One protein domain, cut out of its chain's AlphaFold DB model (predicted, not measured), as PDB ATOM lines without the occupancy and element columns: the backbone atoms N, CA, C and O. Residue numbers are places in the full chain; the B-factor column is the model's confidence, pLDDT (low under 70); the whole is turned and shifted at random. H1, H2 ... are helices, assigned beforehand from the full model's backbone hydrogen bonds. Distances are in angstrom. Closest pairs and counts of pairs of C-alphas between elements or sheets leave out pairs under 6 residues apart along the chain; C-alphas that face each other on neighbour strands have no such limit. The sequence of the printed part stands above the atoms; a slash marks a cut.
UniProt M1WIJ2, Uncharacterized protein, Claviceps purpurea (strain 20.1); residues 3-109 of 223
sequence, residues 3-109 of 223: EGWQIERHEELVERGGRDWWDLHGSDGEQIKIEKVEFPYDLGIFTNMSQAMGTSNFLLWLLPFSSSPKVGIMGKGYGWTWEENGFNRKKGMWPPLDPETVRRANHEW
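AT A GLANCE: This is residues 3 to 109 of the 223 residues of an uncharacterized protein of Claviceps purpurea (strain 20.1) (UniProt M1WIJ2). This is a loose, elongated model with little regular structure: H1 and H4 lie at one end, H2 and H3 at the other, joined by two long stretches without named elements, residues 24 to 44 and 63 to 98. Residues 3 to 8 of H1 stick out. The 107 printed residues include four named helices, H1 to H4 in order, holding 42 residues, and no named strand; the class is all helix. The radius of gyration of the C-alphas is 18.5 A; the spans are 56 by 28 by 26 A.

HOW THE PARTS SIT: H1, residues 3 to 23, has a kink of 58 degrees near residue 17. H2, residues 45 to 52, is close but not clearly touching H3, residues 58 to 62; their closest C-alphas, Ser 50 and Phe 58, are 7.8 A apart. H4, residues 99 to 106, is close but not clearly touching H1; their closest C-alphas, Gly 17 and Pro 99, are 7.4 A apart. O i to N i+4 pairs are within hydrogen-bond range throughout H2 and H4, 14 of 17 in H1 and 0 of 1 in H3, where 1 of 2 O i to N i+3 pairs is.

IN THESE COORDINATES: H1 begins at C-alpha 3 (-31.393, 3.927, -26.345) and measures 28.5 A; H4 ends at C-alpha 106 (-29.922, 7.015, -54.235).

THE WHOLE: The printed part has no cut. Residues 16 to 29 are among the 30 under pLDDT 70.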
ATOM      1  N   GLU A   3     -31.279   2.462 -26.404       68.88
ATOM      2  CA  GLU A   3     -31.393   3.927 -26.345       68.88
ATOM      3  C   GLU A   3     -30.033   4.646 -26.386       68.88
ATOM      4  O   GLU A   3     -29.857   5.571 -27.173       68.88
ATOM      5  N   GLY A   4     -29.048   4.193 -25.602       73.94
ATOM      6  CA  GLY A   4     -27.704   4.789 -25.603       73.94
ATOM      7  C   GLY A   4     -27.022   4.659 -26.964       73.94
ATOM      8  O   GLY A   4     -26.409   5.600 -27.450       73.94
ATOM      9  N   TRP A   5     -27.254   3.533 -27.636       76.19
ATOM     10  CA  TRP A   5     -26.731   3.267 -28.972       76.19
ATOM     11  C   TRP A   5     -27.357   4.182 -30.036       76.19
ATOM     12  O   TRP A   5     -26.666   4.669 -30.925       76.19
ATOM     13  N   GLN A   6     -28.660   4.476 -29.923       69.38
ATOM     14  CA  GLN A   6     -29.330   5.456 -30.785       69.38
ATOM     15  C   GLN A   6     -28.835   6.888 -30.538       69.38
ATOM     16  O   GLN A   6     -28.722   7.655 -31.493       69.38
ATOM     17  N   ILE A   7     -28.528   7.243 -29.287       74.31
ATOM     18  CA  ILE A   7     -27.978   8.559 -28.929       74.31
ATOM     19  C   ILE A   7     -26.563   8.721 -29.494       74.31
ATOM     20  O   ILE A   7     -26.312   9.704 -30.188       74.31
ATOM     21  N   GLU A   8     -25.675   7.752 -29.256       79.06
ATOM     22  CA  GLU A   8     -24.302   7.750 -29.786       79.06
ATOM     23  C   GLU A   8     -24.299   7.804 -31.316       79.06
ATOM     24  O   GLU A   8     -23.623   8.641 -31.914       79.06
ATOM     25  N   ARG A   9     -25.138   6.984 -31.963       74.88
ATOM     26  CA  ARG A   9     -25.314   7.024 -33.417       74.88
ATOM     27  C   ARG A   9     -25.754   8.406 -33.887       74.88
ATOM     28  O   ARG A   9     -25.224   8.915 -34.866       74.88
ATOM     29  N   HIS A  10     -26.729   9.019 -33.221       73.50
ATOM     30  CA  HIS A  10     -27.213  10.343 -33.600       73.50
ATOM     31  C   HIS A  10     -26.129  11.419 -33.446       73.50
ATOM     32  O   HIS A  10     -25.982  12.260 -34.334       73.50
ATOM     33  N   GLU A  11     -25.348  11.377 -32.369       77.75
ATOM     34  CA  GLU A  11     -24.225  12.291 -32.161       77.75
ATOM     35  C   GLU A  11     -23.184  12.150 -33.282       77.75
ATOM     36  O   GLU A  11     -22.849  13.138 -33.940       77.75
ATOM     37  N   GLU A  12     -22.784  10.917 -33.609       76.44
ATOM     38  CA  GLU A  12     -21.851  10.646 -34.708       76.44
ATOM     39  C   GLU A  12     -22.389  11.087 -36.076       76.44
ATOM     40  O   GLU A  12     -21.649  11.621 -36.909       76.44
ATOM     41  N   LEU A  13     -23.685  10.902 -36.331       74.00
ATOM     42  CA  LEU A  13     -24.321  11.325 -37.577       74.00
ATOM     43  C   LEU A  13     -24.373  12.842 -37.724       74.00
ATOM     44  O   LEU A  13     -24.197  13.346 -38.834       74.00
ATOM     45  N   VAL A  14     -24.575  13.580 -36.632       73.38
ATOM     46  CA  VAL A  14     -24.516  15.047 -36.639       73.38
ATOM     47  C   VAL A  14     -23.078  15.517 -36.880       73.38
ATOM     48  O   VAL A  14     -22.849  16.392 -37.722       73.38
ATOM     49  N   GLU A  15     -22.093  14.901 -36.221       73.88
ATOM     50  CA  GLU A  15     -20.672  15.224 -36.413       73.88
ATOM     51  C   GLU A  15     -20.149  14.896 -37.819       73.88
ATOM     52  O   GLU A  15     -19.280  15.603 -38.355       73.88
ATOM     53  N   ARG A  16     -20.656  13.817 -38.424       67.88
ATOM     54  CA  ARG A  16     -20.317  13.396 -39.787       67.88
ATOM     55  C   ARG A  16     -21.092  14.186 -40.835       67.88
ATOM     56  O   ARG A  16     -20.509  14.608 -41.833       67.88
ATOM     57  N   GLY A  17     -22.372  14.453 -40.589       62.50
ATOM     58  CA  GLY A  17     -23.227  15.288 -41.429       62.50
ATOM     59  C   GLY A  17     -22.638  16.682 -41.632       62.50
ATOM     60  O   GLY A  17     -22.633  17.180 -42.749       62.50
ATOM     61  N   GLY A  18     -22.010  17.270 -40.608       61.56
ATOM     62  CA  GLY A  18     -21.287  18.539 -40.749       61.56
ATOM     63  C   GLY A  18     -20.102  18.514 -41.734       61.56
ATOM     64  O   GLY A  18     -19.723  19.569 -42.245       61.56
ATOM     65  N   ARG A  19     -19.533  17.337 -42.034       63.66
ATOM     66  CA  ARG A  19     -18.395  17.143 -42.956       63.66
ATOM     67  C   ARG A  19     -18.790  16.658 -44.350       63.66
ATOM     68  O   ARG A  19     -18.139  17.075 -45.300       63.66
ATOM     69  N   ASP A  20     -19.844  15.851 -44.472       62.19
ATOM     70  CA  ASP A  20     -20.247  15.183 -45.726       62.19
ATOM     71  C   ASP A  20     -21.549  15.754 -46.341       62.19
ATOM     72  O   ASP A  20     -22.090  15.189 -47.291       62.19
ATOM     73  N   TRP A  21     -22.102  16.858 -45.815       59.28
ATOM     74  CA  TRP A  21     -23.413  17.383 -46.247       59.28
ATOM     75  C   TRP A  21     -23.490  17.836 -47.711       59.28
ATOM     76  O   TRP A  21     -24.588  17.903 -48.259       59.28
ATOM     77  N   TRP A  22     -22.363  18.153 -48.353       57.66
ATOM     78  CA  TRP A  22     -22.326  18.551 -49.769       57.66
ATOM     79  C   TRP A  22     -22.657  17.393 -50.724       57.66
ATOM     80  O   TRP A  22     -23.098  17.659 -51.838       57.66
ATOM     81  N   ASP A  23     -22.503  16.139 -50.280       60.88
ATOM     82  CA  ASP A  23     -22.687  14.937 -51.110       60.88
ATOM     83  C   ASP A  23     -24.063  14.270 -50.922       60.88
ATOM     84  O   ASP A  23     -24.399  13.296 -51.603       60.88
ATOM     85  N   LEU A  24     -24.885  14.770 -49.995       66.06
ATOM     86  CA  LEU A  24     -26.217  14.231 -49.724       66.06
ATOM     87  C   LEU A  24     -27.257  14.915 -50.605       66.06
ATOM     88  O   LEU A  24     -27.845  15.931 -50.242       66.06
ATOM     89  N   HIS A  25     -27.513  14.325 -51.763       64.88
ATOM     90  CA  HIS A  25     -28.679  14.661 -52.569       64.88
ATOM     91  C   HIS A  25     -29.873  13.818 -52.113       64.88
ATOM     92  O   HIS A  25     -29.717  12.650 -51.792       64.88
ATOM     93  N   GLY A  26     -31.069  14.386 -52.036       69.31
ATOM     94  CA  GLY A  26     -32.296  13.599 -51.956       69.31
ATOM     95  C   GLY A  26     -32.610  12.963 -53.308       69.31
ATOM     96  O   GLY A  26     -32.024  13.342 -54.324       69.31
ATOM     97  N   SER A  27     -33.589  12.059 -53.337       64.81
ATOM     98  CA  SER A  27     -34.141  11.481 -54.576       64.81
ATOM     99  C   SER A  27     -34.506  12.539 -55.622       64.81
ATOM    100  O   SER A  27     -34.403  12.302 -56.821       64.81
ATOM    101  N   ASP A  28     -34.889  13.725 -55.149       65.94
ATOM    102  CA  ASP A  28     -35.368  14.844 -55.959       65.94
ATOM    103  C   ASP A  28     -34.229  15.801 -56.375       65.94
ATOM    104  O   ASP A  28     -34.470  16.849 -56.973       65.94
ATOM    105  N   GLY A  29     -32.974  15.474 -56.039       68.25
ATOM    106  CA  GLY A  29     -31.786  16.279 -56.333       68.25
ATOM    107  C   GLY A  29     -31.522  17.431 -55.354       68.25
ATOM    108  O   GLY A  29     -30.441  18.023 -55.399       68.25
ATOM    109  N   GLU A  30     -32.453  17.737 -54.442       70.44
ATOM    110  CA  GLU A  30     -32.241  18.732 -53.381       70.44
ATOM    111  C   GLU A  30     -31.123  18.296 -52.425       70.44
ATOM    112  O   GLU A  30     -31.077  17.146 -51.995       70.44
ATOM    113  N   GLN A  31     -30.243  19.221 -52.042       69.69
ATOM    114  CA  GLN A  31     -29.229  18.960 -51.019       69.69
ATOM    115  C   GLN A  31     -29.899  18.821 -49.643       69.69
ATOM    116  O   GLN A  31     -30.554  19.753 -49.160       69.69
ATOM    117  N   ILE A  32     -29.739  17.661 -49.006       70.81
ATOM    118  CA  ILE A  32     -30.246  17.397 -47.659       70.81
ATOM    119  C   ILE A  32     -29.196  17.874 -46.664       70.81
ATOM    120  O   ILE A  32     -28.163  17.241 -46.453       70.81
ATOM    121  N   LYS A  33     -29.483  19.001 -46.017       71.62
ATOM    122  CA  LYS A  33     -28.670  19.493 -44.909       71.62
ATOM    123  C   LYS A  33     -29.160  18.867 -43.605       71.62
ATOM    124  O   LYS A  33     -30.301  19.096 -43.207       71.62
ATOM    125  N   ILE A  34     -28.294  18.097 -42.949       71.75
ATOM    126  CA  ILE A  34     -28.549  17.579 -41.601       71.75
ATOM    127  C   ILE A  34     -28.333  18.738 -40.625       71.75
ATOM    128  O   ILE A  34     -27.234  19.283 -40.525       71.75
ATOM    129  N   GLU A  35     -29.396  19.153 -39.946       72.75
ATOM    130  CA  GLU A  35     -29.357  20.194 -38.919       72.75
ATOM    131  C   GLU A  35     -29.691  19.567 -37.564       72.75
ATOM    132  O   GLU A  35     -30.574  18.715 -37.468       72.75
ATOM    133  N   LYS A  36     -28.984  19.987 -36.509       72.75
ATOM    134  CA  LYS A  36     -29.286  19.547 -35.145       72.75
ATOM    135  C   LYS A  36     -30.632  20.140 -34.736       72.75
ATOM    136  O   LYS A  36     -30.758  21.356 -34.604       72.75
ATOM    137  N   VAL A  37     -31.625  19.281 -34.541       75.31
ATOM    138  CA  VAL A  37     -32.941  19.682 -34.038       75.31
ATOM    139  C   VAL A  37     -32.935  19.572 -32.523       75.31
ATOM    140  O   VAL A  37     -32.800  18.482 -31.971       75.31
ATOM    141  N   GLU A  38     -33.081  20.703 -31.842       75.00
ATOM    142  CA  GLU A  38     -33.254  20.727 -30.393       75.00
ATOM    143  C   GLU A  38     -34.753  20.682 -30.074       75.00
ATOM    144  O   GLU A  38     -35.527  21.499 -30.567       75.00
ATOM    145  N   PHE A  39     -35.159  19.695 -29.269       77.94
ATOM    146  CA  PHE A  39     -36.529  19.525 -28.762       77.94
ATOM    147  C   PHE A  39     -37.633  19.440 -29.847       77.94
ATOM    148  O   PHE A  39     -38.544  20.272 -29.887       77.94
ATOM    149  N   PRO A  40     -37.624  18.395 -30.703       76.81
ATOM    150  CA  PRO A  40     -38.538  18.267 -31.848       76.81
ATOM    151  C   PRO A  40     -40.030  18.233 -31.477       76.81
ATOM    152  O   PRO A  40     -40.874  18.655 -32.269       76.81
ATOM    153  N   TYR A  41     -40.355  17.754 -30.277       81.12
ATOM    154  CA  TYR A  41     -41.729  17.555 -29.807       81.12
ATOM    155  C   TYR A  41     -42.122  18.479 -28.644       81.12
ATOM    156  O   TYR A  41     -43.167  18.276 -28.030       81.12
ATOM    157  N   ASP A  42     -41.298  19.474 -28.295       83.69
ATOM    158  CA  ASP A  42     -41.620  20.370 -27.180       83.69
ATOM    159  C   ASP A  42     -42.580  21.481 -27.611       83.69
ATOM    160  O   ASP A  42     -42.180  22.505 -28.145       83.69
ATOM    161  N   LEU A  43     -43.871  21.307 -27.347       80.44
ATOM    162  CA  LEU A  43     -44.896  22.314 -27.640       80.44
ATOM    163  C   LEU A  43     -44.951  23.432 -26.575       80.44
ATOM    164  O   LEU A  43     -45.856  24.273 -26.613       80.44
ATOM    165  N   GLY A  44     -44.032  23.413 -25.601       84.50
ATOM    166  CA  GLY A  44     -44.007  24.251 -24.409       84.50
ATOM    167  C   GLY A  44     -44.374  23.480 -23.136       84.50
ATOM    168  O   GLY A  44     -45.123  22.505 -23.148       84.50
ATOM    169  N   ILE A  45     -43.895  23.967 -21.985       85.12
ATOM    170  CA  ILE A  45     -44.062  23.293 -20.683       85.12
ATOM    171  C   ILE A  45     -45.536  22.978 -20.388       85.12
ATOM    172  O   ILE A  45     -45.869  21.868 -19.987       85.12
ATOM    173  N   PHE A  46     -46.440  23.940 -20.592       88.25
ATOM    174  CA  PHE A  46     -47.849  23.770 -20.229       88.25
ATOM    175  C   PHE A  46     -48.595  22.796 -21.148       88.25
ATOM    176  O   PHE A  46     -49.371  21.974 -20.666       88.25
ATOM    177  N   THR A  47     -48.363  22.871 -22.457       85.81
ATOM    178  CA  THR A  47     -49.004  21.999 -23.453       85.81
ATOM    179  C   THR A  47     -48.506  20.569 -23.293       85.81
ATOM    180  O   THR A  47     -49.327  19.660 -23.173       85.81
ATOM    181  N   ASN A  48     -47.194  20.383 -23.133       85.94
ATOM    182  CA  ASN A  48     -46.588  19.081 -22.882       85.94
ATOM    183  C   ASN A  48     -47.103  18.457 -21.568       85.94
ATOM    184  O   ASN A  48     -47.538  17.306 -21.540       85.94
ATOM    185  N   MET A  49     -47.186  19.245 -20.488       86.56
ATOM    186  CA  MET A  49     -47.772  18.789 -19.217       86.56
ATOM    187  C   MET A  49     -49.262  18.456 -19.355       86.56
ATOM    188  O   MET A  49     -49.716  17.433 -18.850       86.56
ATOM    189  N   SER A  50     -50.032  19.280 -20.070       86.50
ATOM    190  CA  SER A  50     -51.460  19.028 -20.285       86.50
ATOM    191  C   SER A  50     -51.722  17.757 -21.093       86.50
ATOM    192  O   SER A  50     -52.708  17.061 -20.856       86.50
ATOM    193  N   GLN A  51     -50.814  17.426 -22.011       85.06
ATOM    194  CA  GLN A  51     -50.847  16.210 -22.806       85.06
ATOM    195  C   GLN A  51     -50.468  14.987 -21.963       85.06
ATOM    196  O   GLN A  51     -51.181  13.984 -21.999       85.06
ATOM    197  N   ALA A  52     -49.414  15.094 -21.147       83.94
ATOM    198  CA  ALA A  52     -48.995  14.041 -20.220       83.94
ATOM    199  C   ALA A  52     -50.086  13.708 -19.186       83.94
ATOM    200  O   ALA A  52     -50.357  12.541 -18.911       83.94
ATOM    201  N   MET A  53     -50.757  14.734 -18.662       83.38
ATOM    202  CA  MET A  53     -51.823  14.606 -17.664       83.38
ATOM    203  C   MET A  53     -53.222  14.423 -18.278       83.38
ATOM    204  O   MET A  53     -54.217  14.371 -17.557       83.38
ATOM    205  N   GLY A  54     -53.334  14.411 -19.611       83.75
ATOM    206  CA  GLY A  54     -54.591  14.253 -20.351       83.75
ATOM    207  C   GLY A  54     -55.608  15.402 -20.221       83.75
ATOM    208  O   GLY A  54     -56.677  15.336 -20.836       83.75
ATOM    209  N   THR A  55     -55.310  16.448 -19.440       84.00
ATOM    210  CA  THR A  55     -56.187  17.607 -19.204       84.00
ATOM    211  C   THR A  55     -55.388  18.906 -19.079       84.00
ATOM    212  O   THR A  55     -54.278  18.915 -18.553       84.00
ATOM    213  N   SER A  56     -55.971  20.036 -19.491       85.56
ATOM    214  CA  SER A  56     -55.384  21.378 -19.324       85.56
ATOM    215  C   SER A  56     -55.613  21.990 -17.938       85.56
ATOM    216  O   SER A  56     -55.161  23.096 -17.663       85.56
ATOM    217  N   ASN A  57     -56.349  21.307 -17.059       88.19
ATOM    218  CA  ASN A  57     -56.686  21.824 -15.739       88.19
ATOM    219  C   ASN A  57     -55.590  21.448 -14.738       88.19
ATOM    220  O   ASN A  57     -55.607  20.347 -14.196       88.19
ATOM    221  N   PHE A  58     -54.695  22.391 -14.436       85.56
ATOM    222  CA  PHE A  58     -53.588  22.206 -13.484       85.56
ATOM    223  C   PHE A  58     -54.030  21.629 -12.127       85.56
ATOM    224  O   PHE A  58     -53.356  20.783 -11.552       85.56
ATOM    225  N   LEU A  59     -55.196  22.047 -11.622       87.69
ATOM    226  CA  LEU A  59     -55.739  21.554 -10.352       87.69
ATOM    227  C   LEU A  59     -56.089  20.061 -10.389       87.69
ATOM    228  O   LEU A  59     -55.968  19.385  -9.370       87.69
ATOM    229  N   LEU A  60     -56.514  19.544 -11.547       85.38
ATOM    230  CA  LEU A  60     -56.834  18.126 -11.686       85.38
ATOM    231  C   LEU A  60     -55.572  17.263 -11.624       85.38
ATOM    232  O   LEU A  60     -55.664  16.138 -11.156       85.38
ATOM    233  N   TRP A  61     -54.396  17.786 -11.983       85.25
ATOM    234  CA  TRP A  61     -53.140  17.022 -11.976       85.25
ATOM    235  C   TRP A  61     -52.737  16.520 -10.583       85.25
ATOM    236  O   TRP A  61     -52.043  15.515 -10.469       85.25
ATOM    237  N   LEU A  62     -53.186  17.195  -9.521       87.31
ATOM    238  CA  LEU A  62     -52.907  16.810  -8.132       87.31
ATOM    239  C   LEU A  62     -53.855  15.726  -7.603       87.31
ATOM    240  O   LEU A  62     -53.652  15.214  -6.502       87.31
ATOM    241  N   LEU A  63     -54.905  15.390  -8.354       85.25
ATOM    242  CA  LEU A  63     -55.893  14.409  -7.938       85.25
ATOM    243  C   LEU A  63     -55.550  13.036  -8.532       85.25
ATOM    244  O   LEU A  63     -55.409  12.912  -9.747       85.25
ATOM    245  N   PRO A  64     -55.509  11.968  -7.716       80.88
ATOM    246  CA  PRO A  64     -55.183  10.622  -8.195       80.88
ATOM    247  C   PRO A  64     -56.259  10.028  -9.122       80.88
ATOM    248  O   PRO A  64     -56.026   9.006  -9.754       80.88
ATOM    249  N   PHE A  65     -57.430  10.667  -9.215       79.62
ATOM    250  CA  PHE A  65     -58.519  10.309 -10.132       79.62
ATOM    251  C   PHE A  65     -58.535  11.156 -11.413       79.62
ATOM    252  O   PHE A  65     -59.526  11.153 -12.144       79.62
ATOM    253  N   SER A  66     -57.472  11.924 -11.666       73.50
ATOM    254  CA  SER A  66     -57.310  12.666 -12.915       73.50
ATOM    255  C   SER A  66     -57.338  11.739 -14.129       73.50
ATOM    256  O   SER A  66     -56.987  10.561 -14.047       73.50
ATOM    257  N   SER A  67     -57.734  12.295 -15.275       75.06
ATOM    258  CA  SER A  67     -57.702  11.589 -16.555       75.06
ATOM    259  C   SER A  67     -56.292  11.084 -16.852       75.06
ATOM    260  O   SER A  67     -55.313  11.800 -16.662       75.06
ATOM    261  N   SER A  68     -56.199   9.870 -17.385       78.62
ATOM    262  CA  SER A  68     -54.977   9.358 -17.993       78.62
ATOM    263  C   SER A  68     -54.694  10.056 -19.335       78.62
ATOM    264  O   SER A  68     -55.618  10.629 -19.940       78.62
ATOM    265  N   PRO A  69     -53.438  10.021 -19.824       78.19
ATOM    266  CA  PRO A  69     -53.110  10.483 -21.167       78.19
ATOM    267  C   PRO A  69     -53.957   9.739 -22.202       78.19
ATOM    268  O   PRO A  69     -54.130   8.519 -22.149       78.19
ATOM    269  N   LYS A  70     -54.514  10.488 -23.155       76.56
ATOM    270  CA  LYS A  70     -55.365   9.927 -24.208       76.56
ATOM    271  C   LYS A  70     -54.490   9.247 -25.249       76.56
ATOM    272  O   LYS A  70     -53.817   9.936 -26.001       76.56
ATOM    273  N   VAL A  71     -54.519   7.923 -25.317       78.81
ATOM    274  CA  VAL A  71     -53.802   7.172 -26.358       78.81
ATOM    275  C   VAL A  71     -54.622   7.173 -27.651       78.81
ATOM    276  O   VAL A  71     -55.840   6.990 -27.622       78.81
ATOM    277  N   GLY A  72     -53.969   7.400 -28.790       76.94
ATOM    278  CA  GLY A  72     -54.598   7.332 -30.109       76.94
ATOM    279  C   GLY A  72     -55.022   5.903 -30.463       76.94
ATOM    280  O   GLY A  72     -54.224   4.974 -30.379       76.94
ATOM    281  N   ILE A  73     -56.278   5.724 -30.884       70.62
ATOM    282  CA  ILE A  73     -56.881   4.394 -31.113       70.62
ATOM    283  C   ILE A  73     -56.741   3.924 -32.578       70.62
ATOM    284  O   ILE A  73     -56.931   2.749 -32.868       70.62
ATOM    285  N   MET A  74     -56.372   4.795 -33.524       67.75
ATOM    286  CA  MET A  74     -56.395   4.468 -34.966       67.75
ATOM    287  C   MET A  74     -55.154   4.946 -35.734       67.75
ATOM    288  O   MET A  74     -55.273   5.509 -36.820       67.75
ATOM    289  N   GLY A  75     -53.959   4.795 -35.155       65.69
ATOM    290  CA  GLY A  75     -52.706   5.212 -35.810       65.69
ATOM    291  C   GLY A  75     -52.562   6.730 -35.997       65.69
ATOM    292  O   GLY A  75     -51.654   7.193 -36.679       65.69
ATOM    293  N   LYS A  76     -53.465   7.512 -35.396       61.97
ATOM    294  CA  LYS A  76     -53.429   8.973 -35.309       61.97
ATOM    295  C   LYS A  76     -53.723   9.392 -33.876       61.97
ATOM    296  O   LYS A  76     -54.618   8.834 -33.234       61.97
ATOM    297  N   GLY A  77     -52.986  10.388 -33.403       72.12
ATOM    298  CA  GLY A  77     -53.055  10.894 -32.036       72.12
ATOM    299  C   GLY A  77     -51.864  10.460 -31.184       72.12
ATOM    300  O   GLY A  77     -50.937   9.800 -31.659       72.12
ATOM    301  N   TYR A  78     -51.900  10.857 -29.913       72.75
ATOM    302  CA  TYR A  78     -50.790  10.682 -28.983       72.75
ATOM    303  C   TYR A  78     -50.396   9.205 -28.839       72.75
ATOM    304  O   TYR A  78     -51.254   8.327 -28.719       72.75
ATOM    305  N   GLY A  79     -49.091   8.934 -28.894       73.31
ATOM    306  CA  GLY A  79     -48.520   7.583 -28.934       73.31
ATOM    307  C   GLY A  79     -48.163   7.079 -30.337       73.31
ATOM    308  O   GLY A  79     -47.260   6.260 -30.448       73.31
ATOM    309  N   TRP A  80     -48.792   7.599 -31.398       78.69
ATOM    310  CA  TRP A  80     -48.451   7.266 -32.795       78.69
ATOM    311  C   TRP A  80     -47.864   8.453 -33.544       78.69
ATOM    312  O   TRP A  80     -46.863   8.334 -34.240       78.69
ATOM    313  N   THR A  81     -48.498   9.611 -33.392       79.19
ATOM    314  CA  THR A  81     -48.094  10.855 -34.036       79.19
ATOM    315  C   THR A  81     -47.986  11.922 -32.966       79.19
ATOM    316  O   THR A  81     -48.957  12.174 -32.245       79.19
ATOM    317  N   TRP A  82     -46.825  12.546 -32.875       77.00
ATOM    318  CA  TRP A  82     -46.599  13.680 -31.994       77.00
ATOM    319  C   TRP A  82     -46.708  14.954 -32.819       77.00
ATOM    320  O   TRP A  82     -46.288  14.990 -33.977       77.00
ATOM    321  N   GLU A  83     -47.329  15.982 -32.253       77.75
ATOM    322  CA  GLU A  83     -47.315  17.289 -32.892       77.75
ATOM    323  C   GLU A  83     -45.892  17.835 -32.814       77.75
ATOM    324  O   GLU A  83     -45.273  17.866 -31.749       77.75
ATOM    325  N   GLU A  84     -45.348  18.201 -33.967       77.00
ATOM    326  CA  GLU A  84     -44.009  18.759 -34.035       77.00
ATOM    327  C   GLU A  84     -44.029  20.230 -33.659       77.00
ATOM    328  O   GLU A  84     -44.924  20.995 -34.036       77.00
ATOM    329  N   ASN A  85     -42.984  20.618 -32.942       72.19
ATOM    330  CA  ASN A  85     -42.738  21.986 -32.566       72.19
ATOM    331  C   ASN A  85     -42.497  22.804 -33.845       72.19
ATOM    332  O   ASN A  85     -41.531  22.576 -34.576       72.19
ATOM    333  N   GLY A  86     -43.399  23.739 -34.158       70.06
ATOM    334  CA  GLY A  86     -43.405  24.505 -35.412       70.06
ATOM    335  C   GLY A  86     -42.175  25.392 -35.660       70.06
ATOM    336  O   GLY A  86     -42.186  26.177 -36.604       70.06
ATOM    337  N   PHE A  87     -41.130  25.294 -34.832       71.50
ATOM    338  CA  PHE A  87     -39.821  25.909 -35.060       71.50
ATOM    339  C   PHE A  87     -38.981  25.173 -36.111       71.50
ATOM    340  O   PHE A  87     -38.041  25.757 -36.650       71.50
ATOM    341  N   ASN A  88     -39.308  23.919 -36.432       74.19
ATOM    342  CA  ASN A  88     -38.589  23.170 -37.457       74.19
ATOM    343  C   ASN A  88     -38.919  23.685 -38.865       74.19
ATOM    344  O   ASN A  88     -40.072  23.940 -39.210       74.19
ATOM    345  N   ARG A  89     -37.891  23.801 -39.715       72.38
ATOM    346  CA  ARG A  89     -38.020  24.307 -41.092       72.38
ATOM    347  C   ARG A  89     -38.834  23.379 -42.001       72.38
ATOM    348  O   ARG A  89     -39.520  23.854 -42.904       72.38
ATOM    349  N   LYS A  90     -38.742  22.067 -41.784       71.81
ATOM    350  CA  LYS A  90     -39.530  21.022 -42.448       71.81
ATOM    351  C   LYS A  90     -40.112  20.099 -41.368       71.81
ATOM    352  O   LYS A  90     -39.504  19.925 -40.314       71.81
ATOM    353  N   LYS A  91     -41.289  19.524 -41.626       71.88
ATOM    354  CA  LYS A  91     -41.859  18.493 -40.745       71.88
ATOM    355  C   LYS A  91     -41.129  17.163 -40.941       71.88
ATOM    356  O   LYS A  91     -40.681  16.897 -42.055       71.88
ATOM    357  N   GLY A  92     -41.024  16.340 -39.902       73.75
ATOM    358  CA  GLY A  92     -40.384  15.024 -39.960       73.75
ATOM    359  C   GLY A  92     -38.858  15.077 -40.033       73.75
ATOM    360  O   GLY A  92     -38.235  14.154 -40.541       73.75
ATOM    361  N   MET A  93     -38.241  16.159 -39.547       72.06
ATOM    362  CA  MET A  93     -36.775  16.257 -39.428       72.06
ATOM    363  C   MET A  93     -36.196  15.325 -38.350       72.06
ATOM    364  O   MET A  93     -34.982  15.154 -38.283       72.06
ATOM    365  N   TRP A  94     -37.058  14.732 -37.519       72.88
ATOM    366  CA  TRP A  94     -36.687  13.789 -36.475       72.88
ATOM    367  C   TRP A  94     -37.443  12.464 -36.643       72.88
ATOM    368  O   TRP A  94     -38.669  12.498 -36.762       72.88
ATOM    369  N   PRO A  95     -36.774  11.300 -36.573       70.06
ATOM    370  CA  PRO A  95     -35.322  11.104 -36.472       70.06
ATOM    371  C   PRO A  95     -34.585  11.536 -37.758       70.06
ATOM    372  O   PRO A  95     -35.163  11.450 -38.843       70.06
ATOM    373  N   PRO A  96     -33.332  12.023 -37.665       68.00
ATOM    374  CA  PRO A  96     -32.557  12.379 -38.850       68.00
ATOM    375  C   PRO A  96     -32.332  11.141 -39.725       68.00
ATOM    376  O   PRO A  96     -32.075  10.053 -39.217       68.00
ATOM    377  N   LEU A  97     -32.427  11.306 -41.046       67.50
ATOM    378  CA  LEU A  97     -32.149  10.215 -41.975       67.50
ATOM    379  C   LEU A  97     -30.645   9.935 -42.018       67.50
ATOM    380  O   LEU A  97     -29.846  10.843 -42.262       67.50
ATOM    381  N   ASP A  98     -30.272   8.668 -41.859       71.12
ATOM    382  CA  ASP A  98     -28.881   8.241 -41.970       71.12
ATOM    383  C   ASP A  98     -28.331   8.561 -43.377       71.12
ATOM    384  O   ASP A  98     -28.918   8.151 -44.386       71.12
ATOM    385  N   PRO A  99     -27.166   9.226 -43.492       68.25
ATOM    386  CA  PRO A  99     -26.564   9.597 -44.768       68.25
ATOM    387  C   PRO A  99     -26.219   8.370 -45.612       68.25
ATOM    388  O   PRO A  99     -26.361   8.405 -46.829       68.25
ATOM    389  N   GLU A 100     -25.811   7.264 -44.986       68.25
ATOM    390  CA  GLU A 100     -25.562   5.998 -45.686       68.25
ATOM    391  C   GLU A 100     -26.857   5.366 -46.210       68.25
ATOM    392  O   GLU A 100     -26.838   4.711 -47.250       68.25
ATOM    393  N   THR A 101     -27.986   5.563 -45.528       72.00
ATOM    394  CA  THR A 101     -29.299   5.091 -45.992       72.00
ATOM    395  C   THR A 101     -29.780   5.931 -47.165       72.00
ATOM    396  O   THR A 101     -30.210   5.372 -48.167       72.00
ATOM    397  N   VAL A 102     -29.608   7.255 -47.105       71.06
ATOM    398  CA  VAL A 102     -29.879   8.154 -48.239       71.06
ATOM    399  C   VAL A 102     -28.978   7.811 -49.427       71.06
ATOM    400  O   VAL A 102     -29.468   7.647 -50.541       71.06
ATOM    401  N   ARG A 103     -27.671   7.617 -49.205       69.25
ATOM    402  CA  ARG A 103     -26.745   7.194 -50.264       69.25
ATOM    403  C   ARG A 103     -27.139   5.849 -50.848       69.25
ATOM    404  O   ARG A 103     -27.153   5.738 -52.062       69.25
ATOM    405  N   ARG A 104     -27.495   4.854 -50.030       70.25
ATOM    406  CA  ARG A 104     -27.978   3.549 -50.511       70.25
ATOM    407  C   ARG A 104     -29.292   3.651 -51.277       70.25
ATOM    408  O   ARG A 104     -29.433   2.965 -52.280       70.25
ATOM    409  N   ALA A 105     -30.215   4.503 -50.844       68.69
ATOM    410  CA  ALA A 105     -31.475   4.743 -51.540       68.69
ATOM    411  C   ALA A 105     -31.253   5.415 -52.905       68.69
ATOM    412  O   ALA A 105     -31.880   5.031 -53.889       68.69
ATOM    413  N   ASN A 106     -30.320   6.369 -52.980       65.25
ATOM    414  CA  ASN A 106     -29.922   7.015 -54.235       65.25
ATOM    415  C   ASN A 106     -29.051   6.127 -55.118       65.25
ATOM    416  O   ASN A 106     -28.988   6.328 -56.332       65.25
ATOM    417  N   HIS A 107     -28.337   5.176 -54.519       64.06
ATOM    418  CA  HIS A 107     -27.592   4.169 -55.244       64.06
ATOM    419  C   HIS A 107     -28.614   3.199 -55.833       64.06
ATOM    420  O   HIS A 107     -28.868   2.126 -55.289       64.06
ATOM    421  N   GLU A 108     -29.224   3.607 -56.949       59.84
ATOM    422  CA  GLU A 108     -30.047   2.738 -57.774       59.84
ATOM    423  C   GLU A 108     -29.301   1.412 -57.907       59.84
ATOM    424  O   GLU A 108     -28.154   1.362 -58.373       59.84
ATOM    425  N   TRP A 109     -29.913   0.335 -57.410       57.72
ATOM    426  CA  TRP A 109     -29.321  -0.988 -57.498       57.72
ATOM    427  C   TRP A 109     -28.922  -1.196 -58.959       57.72
ATOM    428  O   TRP A 109     -29.777  -1.023 -59.825       57.72
TER     429      TRP A 109